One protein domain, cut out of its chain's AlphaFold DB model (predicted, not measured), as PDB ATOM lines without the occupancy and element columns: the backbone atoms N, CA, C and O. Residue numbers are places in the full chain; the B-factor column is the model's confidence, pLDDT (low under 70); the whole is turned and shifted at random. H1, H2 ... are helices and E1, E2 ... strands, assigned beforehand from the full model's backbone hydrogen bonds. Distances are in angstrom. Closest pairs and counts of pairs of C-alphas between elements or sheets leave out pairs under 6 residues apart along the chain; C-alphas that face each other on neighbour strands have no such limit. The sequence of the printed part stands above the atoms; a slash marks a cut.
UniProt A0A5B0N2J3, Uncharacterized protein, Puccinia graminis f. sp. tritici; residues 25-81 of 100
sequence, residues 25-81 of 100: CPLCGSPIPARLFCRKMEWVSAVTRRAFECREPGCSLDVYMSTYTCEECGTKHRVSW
ATOM      1  N   CYS A  25      34.323   7.405 100.904       59.19
ATOM      2  CA  CYS A  25      34.130   6.481 102.003       59.19
ATOM      3  C   CYS A  25      32.617   6.314 102.192       59.19
ATOM      4  O   CYS A  25      31.947   7.315 102.443       59.19
ATOM      5  N   PRO A  26      32.048   5.098 102.129       60.88
ATOM      6  CA  PRO A  26      30.598   4.912 102.222       60.88
ATOM      7  C   PRO A  26      30.016   5.355 103.576       60.88
ATOM      8  O   PRO A  26      28.804   5.440 103.720       60.88
ATOM      9  N   LEU A  27      30.872   5.630 104.566       62.44
ATOM     10  CA  LEU A  27      30.489   6.097 105.897       62.44
ATOM     11  C   LEU A  27      30.560   7.621 106.054       62.44
ATOM     12  O   LEU A  27      29.725   8.187 106.747       62.44
ATOM     13  N   CYS A  28      31.557   8.278 105.459       64.06
ATOM     14  CA  CYS A  28      31.826   9.703 105.697       64.06
ATOM     15  C   CYS A  28      31.914  10.558 104.429       64.06
ATOM     16  O   CYS A  28      32.104  11.765 104.525       64.06
ATOM     17  N   GLY A  29      31.785   9.965 103.241       62.16
ATOM     18  CA  GLY A  29      31.812  10.675 101.961       62.16
ATOM     19  C   GLY A  29      33.164  11.294 101.593       62.16
ATOM     20  O   GLY A  29      33.297  11.830 100.498       62.16
ATOM     21  N   SER A  30      34.170  11.207 102.468       65.81
ATOM     22  CA  SER A  30      35.525  11.677 102.191       65.81
ATOM     23  C   SER A  30      36.140  10.902 101.025       65.81
ATOM     24  O   SER A  30      35.832   9.718 100.852       65.81
ATOM     25  N   PRO A  31      37.006  11.528 100.216       62.03
ATOM     26  CA  PRO A  31      37.655  10.839  99.112       62.03
ATOM     27  C   PRO A  31      38.459   9.648  99.634       62.03
ATOM     28  O   PRO A  31      39.330   9.833 100.479       62.03
ATOM     29  N   ILE A  32      38.169   8.425  99.166       61.09
ATOM     30  CA  ILE A  32      38.993   7.266  99.525       61.09
ATOM     31  C   ILE A  32      40.316   7.391  98.761       61.09
ATOM     32  O   ILE A  32      40.303   7.365  97.525       61.09
ATOM     33  N   PRO A  33      41.469   7.470  99.448       52.44
ATOM     34  CA  PRO A  33      42.775   7.390  98.816       52.44
ATOM     35  C   PRO A  33      43.035   5.947  98.359       52.44
ATOM     36  O   PRO A  33      43.736   5.196  99.020       52.44
ATOM     37  N   ALA A  34      42.450   5.564  97.222       55.62
ATOM     38  CA  ALA A  34      42.559   4.251  96.587       55.62
ATOM     39  C   ALA A  34      42.064   3.058  97.439       55.62
ATOM     40  O   ALA A  34      42.335   2.906  98.630       55.62
ATOM     41  N   ARG A  35      41.341   2.124  96.807       60.09
ATOM     42  CA  ARG A  35      41.135   0.798  97.403       60.09
ATOM     43  C   ARG A  35      42.517   0.173  97.600       60.09
ATOM     44  O   ARG A  35      43.209  -0.098  96.623       60.09
ATOM     45  N   LEU A  36      42.922  -0.042  98.849       64.25
ATOM     46  CA  LEU A  36      44.235  -0.610  99.159       64.25
ATOM     47  C   LEU A  36      44.306  -2.088  98.795       64.25
ATOM     48  O   LEU A  36      45.385  -2.615  98.540       64.25
ATOM     49  N   PHE A  37      43.160  -2.770  98.812       70.56
ATOM     50  CA  PHE A  37      43.129  -4.208  98.650       70.56
ATOM     51  C   PHE A  37      41.769  -4.698  98.160       70.56
ATOM     52  O   PHE A  37      40.734  -4.221  98.624       70.56
ATOM     53  N   CYS A  38      41.761  -5.678  97.260       75.94
ATOM     54  CA  CYS A  38      40.558  -6.411  96.887       75.94
ATOM     55  C   CYS A  38      40.895  -7.883  96.637       75.94
ATOM     56  O   CYS A  38      41.855  -8.184  95.931       75.94
ATOM     57  N   ARG A  39      40.117  -8.804  97.219       79.56
ATOM     58  CA  ARG A  39      40.334 -10.253  97.105       79.56
ATOM     59  C   ARG A  39      39.027 -11.009  97.021       79.56
ATOM     60  O   ARG A  39      38.100 -10.741  97.779       79.56
ATOM     61  N   LYS A  40      39.003 -12.026  96.166       83.44
ATOM     62  CA  LYS A  40      37.944 -13.028  96.149       83.44
ATOM     63  C   LYS A  40      38.024 -13.934  97.381       83.44
ATOM     64  O   LYS A  40      39.057 -14.541  97.662       83.44
ATOM     65  N   MET A  41      36.928 -14.037  98.117       85.69
ATOM     66  CA  MET A  41      36.781 -14.934  99.256       85.69
ATOM     67  C   MET A  41      36.360 -16.318  98.752       85.69
ATOM     68  O   MET A  41      35.168 -16.604  98.632       85.69
ATOM     69  N   GLU A  42      37.332 -17.172  98.422       85.81
ATOM     70  CA  GLU A  42      37.078 -18.481  97.793       85.81
ATOM     71  C   GLU A  42      36.156 -19.380  98.622       85.81
ATOM     72  O   GLU A  42      35.213 -19.959  98.081       85.81
ATOM     73  N   TRP A  43      36.370 -19.447  99.939       84.75
ATOM     74  CA  TRP A  43      35.538 -20.272 100.815       84.75
ATOM     75  C   TRP A  43      34.082 -19.785 100.836       84.75
ATOM     76  O   TRP A  43      33.167 -20.590 100.673       84.75
ATOM     77  N   VAL A  44      33.861 -18.469 100.953       84.88
ATOM     78  CA  VAL A  44      32.507 -17.897 100.974       84.88
ATOM     79  C   VAL A  44      31.843 -18.115  99.624       84.88
ATOM     80  O   VAL A  44      30.729 -18.617  99.567       84.88
ATOM     81  N   SER A  45      32.563 -17.850  98.532       84.25
ATOM     82  CA  SER A  45      32.083 -18.075  97.164       84.25
ATOM     83  C   SER A  45      31.698 -19.543  96.933       84.25
ATOM     84  O   SER A  45      30.727 -19.846  96.245       84.25
ATOM     85  N   ALA A  46      32.446 -20.495  97.499       85.56
ATOM     86  CA  ALA A  46      32.112 -21.916  97.433       85.56
ATOM     87  C   ALA A  46      30.834 -22.253  98.219       85.56
ATOM     88  O   ALA A  46      30.000 -23.012  97.725       85.56
ATOM     89  N   VAL A  47      30.650 -21.671  99.408       85.06
ATOM     90  CA  VAL A  47      29.425 -21.836 100.207       85.06
ATOM     91  C   VAL A  47      28.222 -21.221  99.491       85.06
ATOM     92  O   VAL A  47      27.198 -21.884  99.341       85.06
ATOM     93  N   THR A  48      28.346 -19.997  98.977       84.31
ATOM     94  CA  THR A  48      27.262 -19.309  98.266       84.31
ATOM     95  C   THR A  48      26.837 -20.075  97.020       84.31
ATOM     96  O   THR A  48      25.644 -20.273  96.820       84.31
ATOM     97  N   ARG A  49      27.785 -20.600  96.233       84.94
ATOM     98  CA  ARG A  49      27.484 -21.433  95.054       84.94
ATOM     99  C   ARG A  49      26.741 -22.730  95.371       84.94
ATOM    100  O   ARG A  49      26.081 -23.270  94.496       84.94
ATOM    101  N   ARG A  50      26.862 -23.246  96.595       85.25
ATOM    102  CA  ARG A  50      26.100 -24.422  97.046       85.25
ATOM    103  C   ARG A  50      24.714 -24.055  97.566       85.25
ATOM    104  O   ARG A  50      23.817 -24.886  97.506       85.25
ATOM    105  N   ALA A  51      24.561 -22.853  98.113       86.31
ATOM    106  CA  ALA A  51      23.323 -22.399  98.739       86.31
ATOM    107  C   ALA A  51      22.370 -21.687  97.765       86.31
ATOM    108  O   ALA A  51      21.165 -21.668  98.002       86.31
ATOM    109  N   PHE A  52      22.894 -21.102  96.685       84.31
ATOM    110  CA  PHE A  52      22.135 -20.277  95.751       84.31
ATOM    111  C   PHE A  52      22.392 -20.690  94.302       84.31
ATOM    112  O   PHE A  52      23.476 -21.148  93.949       84.31
ATOM    113  N   GLU A  53      21.392 -20.473  93.449       81.38
ATOM    114  CA  GLU A  53      21.484 -20.686  92.007       81.38
ATOM    115  C   GLU A  53      21.504 -19.341  91.277       81.38
ATOM    116  O   GLU A  53      20.641 -18.489  91.499       81.38
ATOM    117  N   CYS A  54      22.456 -19.165  90.363       77.88
ATOM    118  CA  CYS A  54      22.458 -18.030  89.447       77.88
ATOM    119  C   CYS A  54      21.497 -18.288  88.287       77.88
ATOM    120  O   CYS A  54      21.708 -19.209  87.501       77.88
ATOM    121  N   ARG A  55      20.446 -17.469  88.174       75.62
ATOM    122  CA  ARG A  55      19.415 -17.613  87.129       75.62
ATOM    123  C   ARG A  55      19.576 -16.643  85.963       75.62
ATOM    124  O   ARG A  55      19.011 -16.882  84.900       75.62
ATOM    125  N   GLU A  56      20.346 -15.574  86.145       73.12
ATOM    126  CA  GLU A  56      20.536 -14.532  85.136       73.12
ATOM    127  C   GLU A  56      21.891 -14.668  84.423       73.12
ATOM    128  O   GLU A  56      22.895 -15.016  85.056       73.12
ATOM    129  N   PRO A  57      21.960 -14.386  83.110       59.41
ATOM    130  CA  PRO A  57      23.222 -14.380  82.382       59.41
ATOM    131  C   PRO A  57      24.149 -13.288  82.933       59.41
ATOM    132  O   PRO A  57      23.770 -12.124  83.022       59.41
ATOM    133  N   GLY A  58      25.372 -13.674  83.310       68.62
ATOM    134  CA  GLY A  58      26.339 -12.785  83.968       68.62
ATOM    135  C   GLY A  58      26.237 -12.747  85.497       68.62
ATOM    136  O   GLY A  58      27.026 -12.057  86.137       68.62
ATOM    137  N   CYS A  59      25.316 -13.508  86.095       70.69
ATOM    138  CA  CYS A  59      25.247 -13.674  87.543       70.69
ATOM    139  C   CYS A  59      26.506 -14.383  88.070       70.69
ATOM    140  O   CYS A  59      26.919 -15.424  87.552       70.69
ATOM    141  N   SER A  60      27.099 -13.820  89.124       79.38
ATOM    142  CA  SER A  60      28.216 -14.410  89.856       79.38
ATOM    143  C   SER A  60      27.865 -14.526  91.334       79.38
ATOM    144  O   SER A  60      27.370 -13.581  91.943       79.38
ATOM    145  N   LEU A  61      28.148 -15.693  91.910       83.38
ATOM    146  CA  LEU A  61      28.068 -15.954  93.352       83.38
ATOM    147  C   LEU A  61      29.454 -15.875  93.998       83.38
ATOM    148  O   LEU A  61      29.704 -16.484  95.038       83.38
ATOM    149  N   ASP A  62      30.381 -15.180  93.344       85.06
ATOM    150  CA  ASP A  62      31.690 -14.917  93.904       85.06
ATOM    151  C   ASP A  62      31.615 -13.733  94.866       85.06
ATOM    152  O   ASP A  62      31.135 -12.653  94.526       85.06
ATOM    153  N   VAL A  63      32.125 -13.946  96.072       82.56
ATOM    154  CA  VAL A  63      32.242 -12.913  97.096       82.56
ATOM    155  C   VAL A  63      33.614 -12.284  97.012       82.56
ATOM    156  O   VAL A  63      34.626 -12.985  97.031       82.56
ATOM    157  N   TYR A  64      33.657 -10.961  97.026       83.62
ATOM    158  CA  TYR A  64      34.879 -10.179  97.088       83.62
ATOM    159  C   TYR A  64      34.902  -9.347  98.367       83.62
ATOM    160  O   TYR A  64      33.891  -8.798  98.797       83.62
ATOM    161  N   MET A  65      36.075  -9.240  98.978       82.75
ATOM    162  CA  MET A  65      36.347  -8.333 100.082       82.75
ATOM    163  C   MET A  65      37.294  -7.249  99.593       82.75
ATOM    164  O   MET A  65      38.406  -7.538  99.152       82.75
ATOM    165  N   SER A  66      36.863  -6.002  99.715       77.31
ATOM    166  CA  SER A  66      37.686  -4.822  99.491       77.31
ATOM    167  C   SER A  66      38.044  -4.171 100.822       77.31
ATOM    168  O   SER A  66      37.229  -4.122 101.741       77.31
ATOM    169  N   THR A  67      39.275  -3.687 100.940       76.56
ATOM    170  CA  THR A  67      39.729  -2.884 102.076       76.56
ATOM    171  C   THR A  67      40.098  -1.507 101.570       76.56
ATOM    172  O   THR A  67      40.838  -1.363 100.594       76.56
ATOM    173  N   TYR A  68      39.575  -0.497 102.246       72.81
ATOM    174  CA  TYR A  68      39.867   0.896 101.975       72.81
ATOM    175  C   TYR A  68      40.299   1.565 103.272       72.81
ATOM    176  O   TYR A  68      39.755   1.284 104.342       72.81
ATOM    177  N   THR A  69      41.285   2.448 103.179       70.06
ATOM    178  CA  THR A  69      41.674   3.298 104.301       70.06
ATOM    179  C   THR A  69      41.147   4.684 104.038       70.06
ATOM    180  O   THR A  69      41.421   5.271 103.003       70.06
ATOM    181  N   CYS A  70      40.351   5.174 104.974       71.44
ATOM    182  CA  CYS A  70      39.891   6.543 105.001       71.44
ATOM    183  C   CYS A  70      40.657   7.281 106.103       71.44
ATOM    184  O   CYS A  70      40.782   6.756 107.206       71.44
ATOM    185  N   GLU A  71      41.147   8.486 105.824       71.81
ATOM    186  CA  GLU A  71      41.864   9.292 106.824       71.81
ATOM    187  C   GLU A  71      40.944   9.732 107.974       71.81
ATOM    188  O   GLU A  71      41.356   9.736 109.128       71.81
ATOM    189  N   GLU A  72      39.668   9.988 107.676       73.81
ATOM    190  CA  GLU A  72      38.656  10.403 108.658       73.81
ATOM    191  C   GLU A  72      38.074   9.221 109.451       73.81
ATOM    192  O   GLU A  72      37.826   9.298 110.651       73.81
ATOM    193  N   CYS A  73      37.824   8.103 108.767       71.44
ATOM    194  CA  CYS A  73      37.048   6.981 109.299       71.44
ATOM    195  C   CYS A  73      37.905   5.749 109.642       71.44
ATOM    196  O   CYS A  73      37.381   4.758 110.165       71.44
ATOM    197  N   GLY A  74      39.203   5.798 109.340       73.00
ATOM    198  CA  GLY A  74      40.151   4.698 109.474       73.00
ATOM    199  C   GLY A  74      40.019   3.630 108.384       73.00
ATOM    200  O   GLY A  74      39.318   3.788 107.379       73.00
ATOM    201  N   THR A  75      40.706   2.507 108.594       71.25
ATOM    202  CA  THR A  75      40.640   1.332 107.714       71.25
ATOM    203  C   THR A  75      39.319   0.590 107.884       71.25
ATOM    204  O   THR A  75      38.859   0.350 109.003       71.25
ATOM    205  N   LYS A  76      38.698   0.217 106.764       71.69
ATOM    206  CA  LYS A  76      37.410  -0.477 106.710       71.69
ATOM    207  C   LYS A  76      37.429  -1.575 105.655       71.69
ATOM    208  O   LYS A  76      38.136  -1.485 104.652       71.69
ATOM    209  N   HIS A  77      36.587  -2.578 105.873       72.62
ATOM    210  CA  HIS A  77      36.378  -3.693 104.958       72.62
ATOM    211  C   HIS A  77      34.950  -3.646 104.411       72.62
ATOM    212  O   HIS A  77      34.003  -3.407 105.160       72.62
ATOM    213  N   ARG A  78      34.788  -3.889 103.111       75.38
ATOM    214  CA  ARG A  78      33.493  -4.005 102.436       75.38
ATOM    215  C   ARG A  78      33.444  -5.309 101.661       75.38
ATOM    216  O   ARG A  78      34.336  -5.593 100.864       75.38
ATOM    217  N   VAL A  79      32.374  -6.063 101.876       75.69
ATOM    218  CA  VAL A  79      32.066  -7.274 101.117       75.69
ATOM    219  C   VAL A  79      31.132  -6.904  99.965       75.69
ATOM    220  O   VAL A  79      30.161  -6.174 100.167       75.69
ATOM    221  N   SER A  80      31.437  -7.371  98.759       75.38
ATOM    222  CA  SER A  80      30.644  -7.134  97.552       75.38
ATOM    223  C   SER A  80      30.575  -8.382  96.678       75.38
ATOM    224  O   SER A  80      31.489  -9.200  96.664       75.38
ATOM    225  N   TRP A  81      29.492  -8.491  95.911       74.44
ATOM    226  CA  TRP A  81      29.360  -9.449  94.802       74.44
ATOM    227  C   TRP A  81      29.929  -8.895  93.492       74.44
ATOM    228  O   TRP A  81      30.071  -9.610  92.505       74.44
TER     229      TRP A  81
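What this domain is: This is residues 25 to 81 of the 100 residues of an uncharacterized protein of Puccinia graminis f. sp. tritici (UniProt A0A5B0N2J3). A narrow sheet of three antiparallel strands, E1, E2 and E3, makes one part of a long, thin shape, and a single helix, H1, extends it beyond the end where E1 finishes and E2 starts. From the far end of H1 a long loop, residues 52 to 63, folds back to E2. The printed part has 57 residues with one named helix and three named strands, in the chain order E1, H1, E2, E3; the sheet's order is E1, E2, E3 and the class is mixed, helices and strands. The whole is loose, with a radius of gyration of the C-alphas of 14.1 A, and elongated, with spans of 39 by 21 by 15 A.

Where its parts are: E2, residues 64 to 70, is 19.2 A long from first to last C-alpha. E3, residues 74 to 80, is 19.3 A long and ends with C-alpha 80 at (30.644, -7.134, 97.552). E1, residues 35 to 40, is 14.2 A long and begins with C-alpha 35 at (41.135, 0.798, 97.403). H1, residues 42 to 51, is 14.3 A long.

How they stand to each other: E2 is the inner strand. E2 and E3 form a hairpin, antiparallel at 157 degrees, with N 66 and O 78 within hydrogen-bond range at 2.8 A. E1, antiparallel to E2 at 166 degrees, has N 39 and O 65 within range at 2.9 A. H1 is not on the sheet and is apart from E3. In H1 every O i to N i+4 pair is within hydrogen-bond range.

The domain as a whole: The two C-alphas farthest apart, those of Arg 55 and Glu 72, are 40.2 A apart. The printed part has no cut. The link from H1 to E2 is long, with 12 residues. The model's pLDDT is under 70 at residues 25 to 36 and 57 to 58.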